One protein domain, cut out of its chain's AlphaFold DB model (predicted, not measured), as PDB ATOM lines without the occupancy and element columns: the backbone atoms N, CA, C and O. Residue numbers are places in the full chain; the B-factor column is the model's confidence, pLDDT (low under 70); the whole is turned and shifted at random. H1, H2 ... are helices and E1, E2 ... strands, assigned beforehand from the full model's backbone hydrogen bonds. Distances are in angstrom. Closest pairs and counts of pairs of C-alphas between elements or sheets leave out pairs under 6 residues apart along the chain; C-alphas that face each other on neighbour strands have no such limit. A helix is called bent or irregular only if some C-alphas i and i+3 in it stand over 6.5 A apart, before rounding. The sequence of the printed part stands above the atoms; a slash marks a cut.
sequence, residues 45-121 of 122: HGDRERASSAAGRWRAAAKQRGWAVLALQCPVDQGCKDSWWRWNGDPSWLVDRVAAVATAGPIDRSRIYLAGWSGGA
ATOM      1  N   HIS A  45     -24.663  29.881 -21.785       96.56
ATOM      2  CA  HIS A  45     -23.546  29.679 -22.698       96.56
ATOM      3  C   HIS A  45     -22.908  31.012 -23.114       96.56
ATOM      4  O   HIS A  45     -23.546  32.062 -23.061       96.56
ATOM      5  N   GLY A  46     -21.655  30.966 -23.570       95.62
ATOM      6  CA  GLY A  46     -20.999  32.145 -24.141       95.62
ATOM      7  C   GLY A  46     -21.406  32.436 -25.583       95.62
ATOM      8  O   GLY A  46     -22.213  31.731 -26.189       95.62
ATOM      9  N   ASP A  47     -20.809  33.469 -26.163       94.75
ATOM     10  CA  ASP A  47     -21.066  33.841 -27.553       94.75
ATOM     11  C   ASP A  47     -20.736  32.694 -28.510       94.75
ATOM     12  O   ASP A  47     -19.676  32.067 -28.401       94.75
ATOM     13  N   ARG A  48     -21.624  32.459 -29.484       92.31
ATOM     14  CA  ARG A  48     -21.476  31.415 -30.522       92.31
ATOM     15  C   ARG A  48     -21.375  29.986 -29.969       92.31
ATOM     16  O   ARG A  48     -20.928  29.076 -30.664       92.31
ATOM     17  N   GLU A  49     -21.801  29.780 -28.730       94.81
ATOM     18  CA  GLU A  49     -21.850  28.478 -28.079       94.81
ATOM     19  C   GLU A  49     -23.275  27.895 -28.061       94.81
ATOM     20  O   GLU A  49     -24.260  28.590 -28.299       94.81
ATOM     21  N   ARG A  50     -23.384  26.588 -27.786       96.12
ATOM     22  CA  ARG A  50     -24.651  25.881 -27.572       96.12
ATOM     23  C   ARG A  50     -24.854  25.510 -26.107       96.12
ATOM     24  O   ARG A  50     -23.899  25.159 -25.407       96.12
ATOM     25  N   ALA A  51     -26.112  25.460 -25.680       97.38
ATOM     26  CA  ALA A  51     -26.495  25.041 -24.332       97.38
ATOM     27  C   ALA A  51     -25.922  23.668 -23.938       97.38
ATOM     28  O   ALA A  51     -25.432  23.496 -22.825       97.38
ATOM     29  N   SER A  52     -25.896  22.701 -24.861       97.50
ATOM     30  CA  SER A  52     -25.364  21.355 -24.602       97.50
ATOM     31  C   SER A  52     -23.869  21.339 -24.265       97.50
ATOM     32  O   SER A  52     -23.446  20.594 -23.377       97.50
ATOM     33  N   SER A  53     -23.069  22.175 -24.932       97.50
ATOM     34  CA  SER A  53     -21.643  22.351 -24.633       97.50
ATOM     35  C   SER A  53     -21.445  22.996 -23.261       97.50
ATOM     36  O   SER A  53     -20.604  22.541 -22.484       97.50
ATOM     37  N   ALA A  54     -22.266  23.997 -22.926       97.44
ATOM     38  CA  ALA A  54     -22.246  24.643 -21.618       97.44
ATOM     39  C   ALA A  54     -22.635  23.678 -20.482       97.44
ATOM     40  O   ALA A  54     -21.906  23.582 -19.493       97.44
ATOM     41  N   ALA A  55     -23.701  22.888 -20.654       97.81
ATOM     42  CA  ALA A  55     -24.091  21.827 -19.721       97.81
ATOM     43  C   ALA A  55     -22.971  20.798 -19.515       97.81
ATOM     44  O   ALA A  55     -22.685  20.395 -18.386       97.81
ATOM     45  N   GLY A  56     -22.284  20.417 -20.599       97.56
ATOM     46  CA  GLY A  56     -21.185  19.452 -20.571       97.56
ATOM     47  C   GLY A  56     -20.069  19.806 -19.583       97.56
ATOM     48  O   GLY A  56     -19.523  18.901 -18.952       97.56
ATOM     49  N   ARG A  57     -19.778  21.098 -19.376       96.44
ATOM     50  CA  ARG A  57     -18.757  21.553 -18.410       96.44
ATOM     51  C   ARG A  57     -19.144  21.309 -16.954       96.44
ATOM     52  O   ARG A  57     -18.269  21.116 -16.115       96.44
ATOM     53  N   TRP A  58     -20.440  21.297 -16.658       97.12
ATOM     54  CA  TRP A  58     -20.962  21.182 -15.294       97.12
ATOM     55  C   TRP A  58     -21.474  19.785 -14.955       97.12
ATOM     56  O   TRP A  58     -21.518  19.424 -13.778       97.12
ATOM     57  N   ARG A  59     -21.818  18.979 -15.967       95.25
ATOM     58  CA  ARG A  59     -22.464  17.667 -15.819       95.25
ATOM     59  C   ARG A  59     -21.795  16.765 -14.785       95.25
ATOM     60  O   ARG A  59     -22.478  16.204 -13.933       95.25
ATOM     61  N   ALA A  60     -20.470  16.620 -14.835       95.94
ATOM     62  CA  ALA A  60     -19.748  15.747 -13.907       95.94
ATOM     63  C   ALA A  60     -19.871  16.223 -12.448       95.94
ATOM     64  O   ALA A  60     -20.222  15.436 -11.569       95.94
ATOM     65  N   ALA A  61     -19.656  17.519 -12.204       96.38
ATOM     66  CA  ALA A  61     -19.735  18.113 -10.872       96.38
ATOM     67  C   ALA A  61     -21.169  18.104 -10.318       96.38
ATOM     68  O   ALA A  61     -21.384  17.754  -9.155       96.38
ATOM     69  N   ALA A  62     -22.160  18.433 -11.150       96.06
ATOM     70  CA  ALA A  62     -23.568  18.403 -10.766       96.06
ATOM     71  C   ALA A  62     -24.030  16.977 -10.441       96.06
ATOM     72  O   ALA A  62     -24.633  16.751  -9.392       96.06
ATOM     73  N   LYS A  63     -23.660  15.993 -11.273       93.88
ATOM     74  CA  LYS A  63     -23.953  14.576 -11.023       93.88
ATOM     75  C   LYS A  63     -23.355  14.098  -9.701       93.88
ATOM     76  O   LYS A  63     -24.052  13.437  -8.937       93.88
ATOM     77  N   GLN A  64     -22.101  14.448  -9.409       94.50
ATOM     78  CA  GLN A  64     -21.442  14.078  -8.151       94.50
ATOM     79  C   GLN A  64     -22.163  14.649  -6.921       94.50
ATOM     80  O   GLN A  64     -22.185  14.012  -5.872       94.50
ATOM     81  N   ARG A  65     -22.761  15.838  -7.046       93.50
ATOM     82  CA  ARG A  65     -23.480  16.510  -5.955       93.50
ATOM     83  C   ARG A  65     -24.975  16.187  -5.903       93.50
ATOM     84  O   ARG A  65     -25.634  16.607  -4.957       93.50
ATOM     85  N   GLY A  66     -25.513  15.485  -6.900       94.62
ATOM     86  CA  GLY A  66     -26.951  15.249  -7.036       94.62
ATOM     87  C   GLY A  66     -27.739  16.517  -7.376       94.62
ATOM     88  O   GLY A  66     -28.815  16.729  -6.835       94.62
ATOM     89  N   TRP A  67     -27.190  17.397  -8.213       96.56
ATOM     90  CA  TRP A  67     -27.833  18.654  -8.612       96.56
ATOM     91  C   TRP A  67     -28.511  18.511  -9.970       96.56
ATOM     92  O   TRP A  67     -28.009  17.800 -10.844       96.56
ATOM     93  N   ALA A  68     -29.624  19.218 -10.154       96.81
ATOM     94  CA  ALA A  68     -30.208  19.403 -11.473       96.81
ATOM     95  C   ALA A  68     -29.407  20.454 -12.261       96.81
ATOM     96  O   ALA A  68     -28.887  21.409 -11.676       96.81
ATOM     97  N   VAL A  69     -29.329  20.296 -13.583       97.94
ATOM     98  CA  VAL A  69     -28.692  21.271 -14.483       97.94
ATOM     99  C   VAL A  69     -29.680  21.695 -15.556       97.94
ATOM    100  O   VAL A  69     -30.201  20.857 -16.287       97.94
ATOM    101  N   LEU A  70     -29.899  22.999 -15.678       98.31
ATOM    102  CA  LEU A  70     -30.612  23.616 -16.788       98.31
ATOM    103  C   LEU A  70     -29.624  24.480 -17.567       98.31
ATOM    104  O   LEU A  70     -29.207  25.516 -17.064       98.31
ATOM    105  N   ALA A  71     -29.270  24.095 -18.790       98.19
ATOM    106  CA  ALA A  71     -28.564  25.003 -19.690       98.19
ATOM    107  C   ALA A  71     -29.559  25.592 -20.685       98.19
ATOM    108  O   ALA A  71     -30.254  24.852 -21.393       98.19
ATOM    109  N   LEU A  72     -29.639  26.919 -20.711       97.38
ATOM    110  CA  LEU A  72     -30.571  27.636 -21.568       97.38
ATOM    111  C   LEU A  72     -29.918  27.900 -22.920       97.38
ATOM    112  O   LEU A  72     -28.810  28.431 -22.987       97.38
ATOM    113  N   GLN A  73     -30.604  27.517 -23.996       96.56
ATOM    114  CA  GLN A  73     -30.243  27.968 -25.333       96.56
ATOM    115  C   GLN A  73     -30.851  29.346 -25.532       96.56
ATOM    116  O   GLN A  73     -32.014  29.570 -25.193       96.56
ATOM    117  N   CYS A  74     -30.063  30.269 -26.071       93.56
ATOM    118  CA  CYS A  74     -30.578  31.594 -26.335       93.56
ATOM    119  C   CYS A  74     -31.751  31.543 -27.348       93.56
ATOM    120  O   CYS A  74     -31.697  30.784 -28.324       93.56
ATOM    121  N   PRO A  75     -32.817  32.326 -27.129       93.50
ATOM    122  CA  PRO A  75     -34.047  32.243 -27.915       93.50
ATOM    123  C   PRO A  75     -33.920  32.899 -29.299       93.50
ATOM    124  O   PRO A  75     -33.919  34.125 -29.429       93.50
ATOM    125  N   VAL A  76     -33.824  32.091 -30.360       92.19
ATOM    126  CA  VAL A  76     -33.753  32.583 -31.755       92.19
ATOM    127  C   VAL A  76     -35.023  33.345 -32.152       92.19
ATOM    128  O   VAL A  76     -34.944  34.348 -32.858       92.19
ATOM    129  N   ASP A  77     -36.177  32.922 -31.639       90.69
ATOM    130  CA  ASP A  77     -37.479  33.579 -31.809       90.69
ATOM    131  C   ASP A  77     -37.551  34.968 -31.151       90.69
ATOM    132  O   ASP A  77     -38.341  35.807 -31.573       90.69
ATOM    133  N   GLN A  78     -36.679  35.246 -30.177       89.81
ATOM    134  CA  GLN A  78     -36.493  36.565 -29.554       89.81
ATOM    135  C   GLN A  78     -35.276  37.312 -30.131       89.81
ATOM    136  O   GLN A  78     -34.709  38.211 -29.503       89.81
ATOM    137  N   GLY A  79     -34.820  36.919 -31.324       90.56
ATOM    138  CA  GLY A  79     -33.713  37.572 -32.018       90.56
ATOM    139  C   GLY A  79     -32.327  37.196 -31.495       90.56
ATOM    140  O   GLY A  79     -31.391  37.984 -31.665       90.56
ATOM    141  N   CYS A  80     -32.161  36.020 -30.873       91.38
ATOM    142  CA  CYS A  80     -30.832  35.575 -30.467       91.38
ATOM    143  C   CYS A  80     -29.842  35.488 -31.639       91.38
ATOM    144  O   CYS A  80     -30.105  34.871 -32.672       91.38
ATOM    145  N   LYS A  81     -28.668  36.090 -31.412       85.50
ATOM    146  CA  LYS A  81     -27.435  36.005 -32.207       85.50
ATOM    147  C   LYS A  81     -26.243  35.848 -31.243       85.50
ATOM    148  O   LYS A  81     -26.432  35.385 -30.127       85.50
ATOM    149  N   ASP A  82     -25.039  36.261 -31.641       84.06
ATOM    150  CA  ASP A  82     -23.776  36.066 -30.907       84.06
ATOM    151  C   ASP A  82     -23.840  36.342 -29.389       84.06
ATOM    152  O   ASP A  82     -23.875  35.393 -28.612       84.06
ATOM    153  N   SER A  83     -23.852  37.612 -28.957       85.31
ATOM    154  CA  SER A  83     -23.816  38.010 -27.534       85.31
ATOM    155  C   SER A  83     -25.203  38.339 -26.967       85.31
ATOM    156  O   SER A  83     -25.367  39.366 -26.307       85.31
ATOM    157  N   TRP A  84     -26.230  37.537 -27.266       89.81
ATOM    158  CA  TRP A  84     -27.611  37.887 -26.893       89.81
ATOM    159  C   TRP A  84     -27.777  38.150 -25.395       89.81
ATOM    160  O   TRP A  84     -28.345  39.178 -25.039       89.81
ATOM    161  N   TRP A  85     -27.210  37.294 -24.538       89.31
ATOM    162  CA  TRP A  85     -27.280  37.444 -23.079       89.31
ATOM    163  C   TRP A  85     -26.783  38.821 -22.606       89.31
ATOM    164  O   TRP A  85     -27.444  39.454 -21.798       89.31
ATOM    165  N   ARG A  86     -25.700  39.333 -23.209       87.56
ATOM    166  CA  ARG A  86     -25.085  40.625 -22.867       87.56
ATOM    167  C   ARG A  86     -25.906  41.851 -23.247       87.56
ATOM    168  O   ARG A  86     -25.811  42.877 -22.582       87.56
ATOM    169  N   TRP A  87     -26.623  41.794 -24.368       84.06
ATOM    170  CA  TRP A  87     -27.200  42.997 -24.984       84.06
ATOM    171  C   TRP A  87     -28.723  43.012 -25.016       84.06
ATOM    172  O   TRP A  87     -29.322  44.081 -24.954       84.06
ATOM    173  N   ASN A  88     -29.338  41.839 -25.133       83.12
ATOM    174  CA  ASN A  88     -30.755  41.679 -25.448       83.12
ATOM    175  C   ASN A  88     -31.459  40.702 -24.493       83.12
ATOM    176  O   ASN A  88     -32.647  40.436 -24.665       83.12
ATOM    177  N   GLY A  89     -30.730  40.124 -23.533       81.31
ATOM    178  CA  GLY A  89     -31.251  39.111 -22.634       81.31
ATOM    179  C   GLY A  89     -32.191  39.703 -21.599       81.31
ATOM    180  O   GLY A  89     -31.730  40.189 -20.573       81.31
ATOM    181  N   ASP A  90     -33.501  39.641 -21.845       87.06
ATOM    182  CA  ASP A  90     -34.492  39.975 -20.822       87.06
ATOM    183  C   ASP A  90     -34.409  38.950 -19.671       87.06
ATOM    184  O   ASP A  90     -34.672  37.758 -19.893       87.06
ATOM    185  N   PRO A  91     -34.075  39.371 -18.434       90.06
ATOM    186  CA  PRO A  91     -34.028  38.468 -17.290       90.06
ATOM    187  C   PRO A  91     -35.360  37.761 -17.017       90.06
ATOM    188  O   PRO A  91     -35.354  36.646 -16.490       90.06
ATOM    189  N   SER A  92     -36.499  38.363 -17.384       93.25
ATOM    190  CA  SER A  92     -37.820  37.754 -17.195       93.25
ATOM    191  C   SER A  92     -37.952  36.437 -17.968       93.25
ATOM    192  O   SER A  92     -38.422  35.437 -17.420       93.25
ATOM    193  N   TRP A  93     -37.403  36.379 -19.187       93.38
ATOM    194  CA  TRP A  93     -37.393  35.170 -20.008       93.38
ATOM    195  C   TRP A  93     -36.658  34.027 -19.298       93.38
ATOM    196  O   TRP A  93     -37.130  32.890 -19.290       93.38
ATOM    197  N   LEU A  94     -35.529  34.324 -18.645       93.81
ATOM    198  CA  LEU A  94     -34.773  33.343 -17.864       93.81
ATOM    199  C   LEU A  94     -35.576  32.855 -16.655       93.81
ATOM    200  O   LEU A  94     -35.667  31.645 -16.426       93.81
ATOM    201  N   VAL A  95     -36.174  33.784 -15.907       95.69
ATOM    202  CA  VAL A  95     -36.989  33.481 -14.722       95.69
ATOM    203  C   VAL A  95     -38.150  32.554 -15.080       95.69
ATOM    204  O   VAL A  95     -38.353  31.552 -14.392       95.69
ATOM    205  N   ASP A  96     -38.844  32.802 -16.189       96.62
ATOM    206  CA  ASP A  96     -39.967  31.971 -16.637       96.62
ATOM    207  C   ASP A  96     -39.544  30.532 -16.958       96.62
ATOM    208  O   ASP A  96     -40.229  29.569 -16.603       96.62
ATOM    209  N   ARG A  97     -38.390  30.350 -17.615       96.88
ATOM    210  CA  ARG A  97     -37.875  29.011 -17.957       96.88
ATOM    211  C   ARG A  97     -37.396  28.250 -16.723       96.88
ATOM    212  O   ARG A  97     -37.614  27.040 -16.631       96.88
ATOM    213  N   VAL A  98     -36.811  28.951 -15.755       97.19
ATOM    214  CA  VAL A  98     -36.468  28.387 -14.443       97.19
ATOM    215  C   VAL A  98     -37.732  27.986 -13.678       97.19
ATOM    216  O   VAL A  98     -37.800  26.881 -13.137       97.19
ATOM    217  N   ALA A  99     -38.763  28.833 -13.676       96.69
ATOM    218  CA  ALA A  99     -40.039  28.547 -13.026       96.69
ATOM    219  C   ALA A  99     -40.744  27.327 -13.641       96.69
ATOM    220  O   ALA A  99     -41.306  26.511 -12.902       96.69
ATOM    221  N   ALA A 100     -40.669  27.161 -14.967       95.69
ATOM    222  CA  ALA A 100     -41.233  26.010 -15.668       95.69
ATOM    223  C   ALA A 100     -40.630  24.685 -15.169       95.69
ATOM    224  O   ALA A 100     -41.368  23.787 -14.753       95.69
ATOM    225  N   VAL A 101     -39.297  24.572 -15.107       95.12
ATOM    226  CA  VAL A 101     -38.651  23.340 -14.612       95.12
ATOM    227  C   VAL A 101     -38.819  23.153 -13.104       95.12
ATOM    228  O   VAL A 101     -38.982  22.025 -12.640       95.12
ATOM    229  N   ALA A 102     -38.853  24.243 -12.332       94.50
ATOM    230  CA  ALA A 102     -39.065  24.191 -10.888       94.50
ATOM    231  C   ALA A 102     -40.514  23.879 -10.484       94.50
ATOM    232  O   ALA A 102     -40.785  23.596  -9.317       94.50
ATOM    233  N   THR A 103     -41.454  23.960 -11.425       92.69
ATOM    234  CA  THR A 103     -42.845  23.527 -11.238       92.69
ATOM    235  C   THR A 103     -43.037  22.083 -11.698       92.69
ATOM    236  O   THR A 103     -43.777  21.336 -11.066       92.69
ATOM    237  N   ALA A 104     -42.344  21.669 -12.763       88.31
ATOM    238  CA  ALA A 104     -42.440  20.317 -13.307       88.31
ATOM    239  C   ALA A 104     -41.647  19.262 -12.510       88.31
ATOM    240  O   ALA A 104     -41.985  18.079 -12.550       88.31
ATOM    241  N   GLY A 105     -40.577  19.668 -11.819       86.75
ATOM    242  CA  GLY A 105     -39.653  18.765 -11.133       86.75
ATOM    243  C   GLY A 105     -39.469  19.069  -9.644       86.75
ATOM    244  O   GLY A 105     -39.864  20.130  -9.162       86.75
ATOM    245  N   PRO A 106     -38.825  18.153  -8.895       92.75
ATOM    246  CA  PRO A 106     -38.531  18.332  -7.479       92.75
ATOM    247  C   PRO A 106     -37.350  19.295  -7.302       92.75
ATOM    248  O   PRO A 106     -36.270  18.867  -6.910       92.75
ATOM    249  N   ILE A 107     -37.517  20.576  -7.628       95.50
ATOM    250  CA  ILE A 107     -36.471  21.594  -7.480       95.50
ATOM    251  C   ILE A 107     -36.645  22.351  -6.165       95.50
ATOM    252  O   ILE A 107     -37.738  22.797  -5.816       95.50
ATOM    253  N   ASP A 108     -35.545  22.525  -5.444       96.25
ATOM    254  CA  ASP A 108     -35.467  23.361  -4.257       96.25
ATOM    255  C   ASP A 108     -35.339  24.828  -4.670       96.25
ATOM    256  O   ASP A 108     -34.276  25.295  -5.085       96.25
ATOM    257  N   ARG A 109     -36.441  25.567  -4.537       96.06
ATOM    258  CA  ARG A 109     -36.526  26.979  -4.930       96.06
ATOM    259  C   ARG A 109     -35.625  27.900  -4.106       96.06
ATOM    260  O   ARG A 109     -35.346  29.005  -4.553       96.06
ATOM    261  N   SER A 110     -35.149  27.455  -2.940       97.44
ATOM    262  CA  SER A 110     -34.184  28.209  -2.129       97.44
ATOM    263  C   SER A 110     -32.733  28.027  -2.593       97.44
ATOM    264  O   SER A 110     -31.843  28.735  -2.127       97.44
ATOM    265  N   ARG A 111     -32.477  27.087  -3.517       97.75
ATOM    266  CA  ARG A 111     -31.135  26.727  -3.999       97.75
ATOM    267  C   ARG A 111     -31.081  26.668  -5.523       97.75
ATOM    268  O   ARG A 111     -30.835  25.618  -6.119       97.75
ATOM    269  N   ILE A 112     -31.297  27.826  -6.136       98.31
ATOM    270  CA  ILE A 112     -31.134  28.044  -7.573       98.31
ATOM    271  C   ILE A 112     -29.926  28.956  -7.777       98.31
ATOM    272  O   ILE A 112     -29.873  30.054  -7.229       98.31
ATOM    273  N   TYR A 113     -28.960  28.494  -8.562       98.06
ATOM    274  CA  TYR A 113     -27.711  29.202  -8.825       98.06
ATOM    275  C   TYR A 113     -27.571  29.447 -10.320       98.06
ATOM    276  O   TYR A 113     -27.881  28.563 -11.115       98.06
ATOM    277  N   LEU A 114     -27.080  30.623 -10.701       97.38
ATOM    278  CA  LEU A 114     -26.820  30.987 -12.089       97.38
ATOM    279  C   LEU A 114     -25.312  31.011 -12.340       97.38
ATOM    280  O   LEU A 114     -24.562  31.603 -11.567       97.38
ATOM    281  N   ALA A 115     -24.877  30.385 -13.427       97.31
ATOM    282  CA  ALA A 115     -23.510  30.447 -13.920       97.31
ATOM    283  C   ALA A 115     -23.510  30.857 -15.394       97.31
ATOM    284  O   ALA A 115     -24.239  30.287 -16.204       97.31
ATOM    285  N   GLY A 116     -22.658  31.812 -15.746       95.75
ATOM    286  CA  GLY A 116     -22.472  32.280 -17.115       95.75
ATOM    287  C   GLY A 116     -21.015  32.191 -17.549       95.75
ATOM    288  O   GLY A 116     -20.109  32.211 -16.714       95.75
ATOM    289  N   TRP A 117     -20.778  32.105 -18.858       94.56
ATOM    290  CA  TRP A 117     -19.441  32.202 -19.450       94.56
ATOM    291  C   TRP A 117     -19.385  33.315 -20.493       94.56
ATOM    292  O   TRP A 117     -20.244  33.379 -21.369       94.56
ATOM    293  N   SER A 118     -18.333  34.141 -20.465       94.38
ATOM    294  CA  SER A 118     -18.134  35.231 -21.435       94.38
ATOM    295  C   SER A 118     -19.381  36.130 -21.527       94.38
ATOM    296  O   SER A 118     -19.827  36.622 -20.495       94.38
ATOM    297  N   GLY A 119     -19.986  36.316 -22.706       92.12
ATOM    298  CA  GLY A 119     -21.233  37.070 -22.859       92.12
ATOM    299  C   GLY A 119     -22.428  36.507 -22.083       92.12
ATOM    300  O   GLY A 119     -23.343  37.254 -21.787       92.12
ATOM    301  N   GLY A 120     -22.425  35.229 -21.690       93.88
ATOM    302  CA  GLY A 120     -23.439  34.674 -20.787       93.88
ATOM    303  C   GLY A 120     -23.264  35.080 -19.319       93.88
ATOM    304  O   GLY A 120     -24.135  34.782 -18.510       93.88
ATOM    305  N   ALA A 121     -22.131  35.691 -18.951       93.75
ATOM    306  CA  ALA A 121     -21.826  36.125 -17.584       93.75
ATOM    307  C   ALA A 121     -22.133  37.611 -17.315       93.75
ATOM    308  O   ALA A 121     -21.919  38.069 -16.194       93.75
TER     309      ALA A 121
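Overview. This is residues 45 to 121 of the 122 residues of an uncharacterized protein of Deltaproteobacteria bacterium (UniProt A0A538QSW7). One short strand, E1, runs through the middle, with helix H1 packed along one side of it and helix H3 farther off on the opposite side. The long bent strand E2 passes on a third side, and the small helices H2 and H4 pack on each other beyond the end of E1, where the long link of residues 73 to 83 also lies; residues 60 to 66 stick out. The printed part has 77 residues, with four named helices and two named strands in the order H1, E1, H2, H3, E2, H4; E1 and E2 pair with no named strand. The class is mixed, helices and strands. The whole is compact, with a radius of gyration of the C-alphas of 12.7 A and spans of 33 by 24 by 17 A.

Arrangement. H1, residues 51 to 65, has 11 pairs of C-alphas within 8 A of E1, residues 68 to 72; the closest are those of Ala 51 and Ala 71, 5.1 A apart. H1 touches no helix. H2, residues 84 to 87, is apart from both H1 and E1. H3, residues 91 to 104, is apart from H1 and H2, and its closest C-alpha pair with E1 is Val 98 and Leu 70, 7.9 A apart. E2, residues 107 to 116, bends by 95 degrees at residue 110. The closest C-alphas of E2 and H3 are those of Arg 109 and Ala 102, 7.1 A apart; those of E2 and E1 are Ile 107 and Ala 68, 7.7 A apart. H4, residues 118 to 121, touches H2, with the C-alphas of Gly 119 and Arg 86 closest at 5.2 A. In H3 every O i to N i+4 pair is within hydrogen-bond range, in H1 7 of 11 are, and H2 and H4 are too short for such a pair.

Along the chain. H1 begins at C-alpha 51, (-26.495, 25.041, -24.332), and measures 20.5 A from first to last C-alpha; it is irregular, with C-alphas 57 and 60 7.4 A apart. E1 measures 13.0 A and H2 5.5 A. H3 begins at C-alpha 91, (-34.028, 38.468, -17.290), and measures 20.4 A. E2 measures 20.1 A. H4 measures 5.4 A and ends at C-alpha 121, (-21.826, 36.125, -17.584).

Size, cuts and confidence. The two C-alphas farthest apart are those of Gln 64 and Gly 79, at 35.7 A, while the first and last printed C-alphas, of His 45 and Ala 121, are 8.4 A apart. The printed part has no cut. The link from E1 to H2, 11 residues, is long; the other four links are tight. The mean pLDDT of the printed part is 93.9, and no printed residue is under 70.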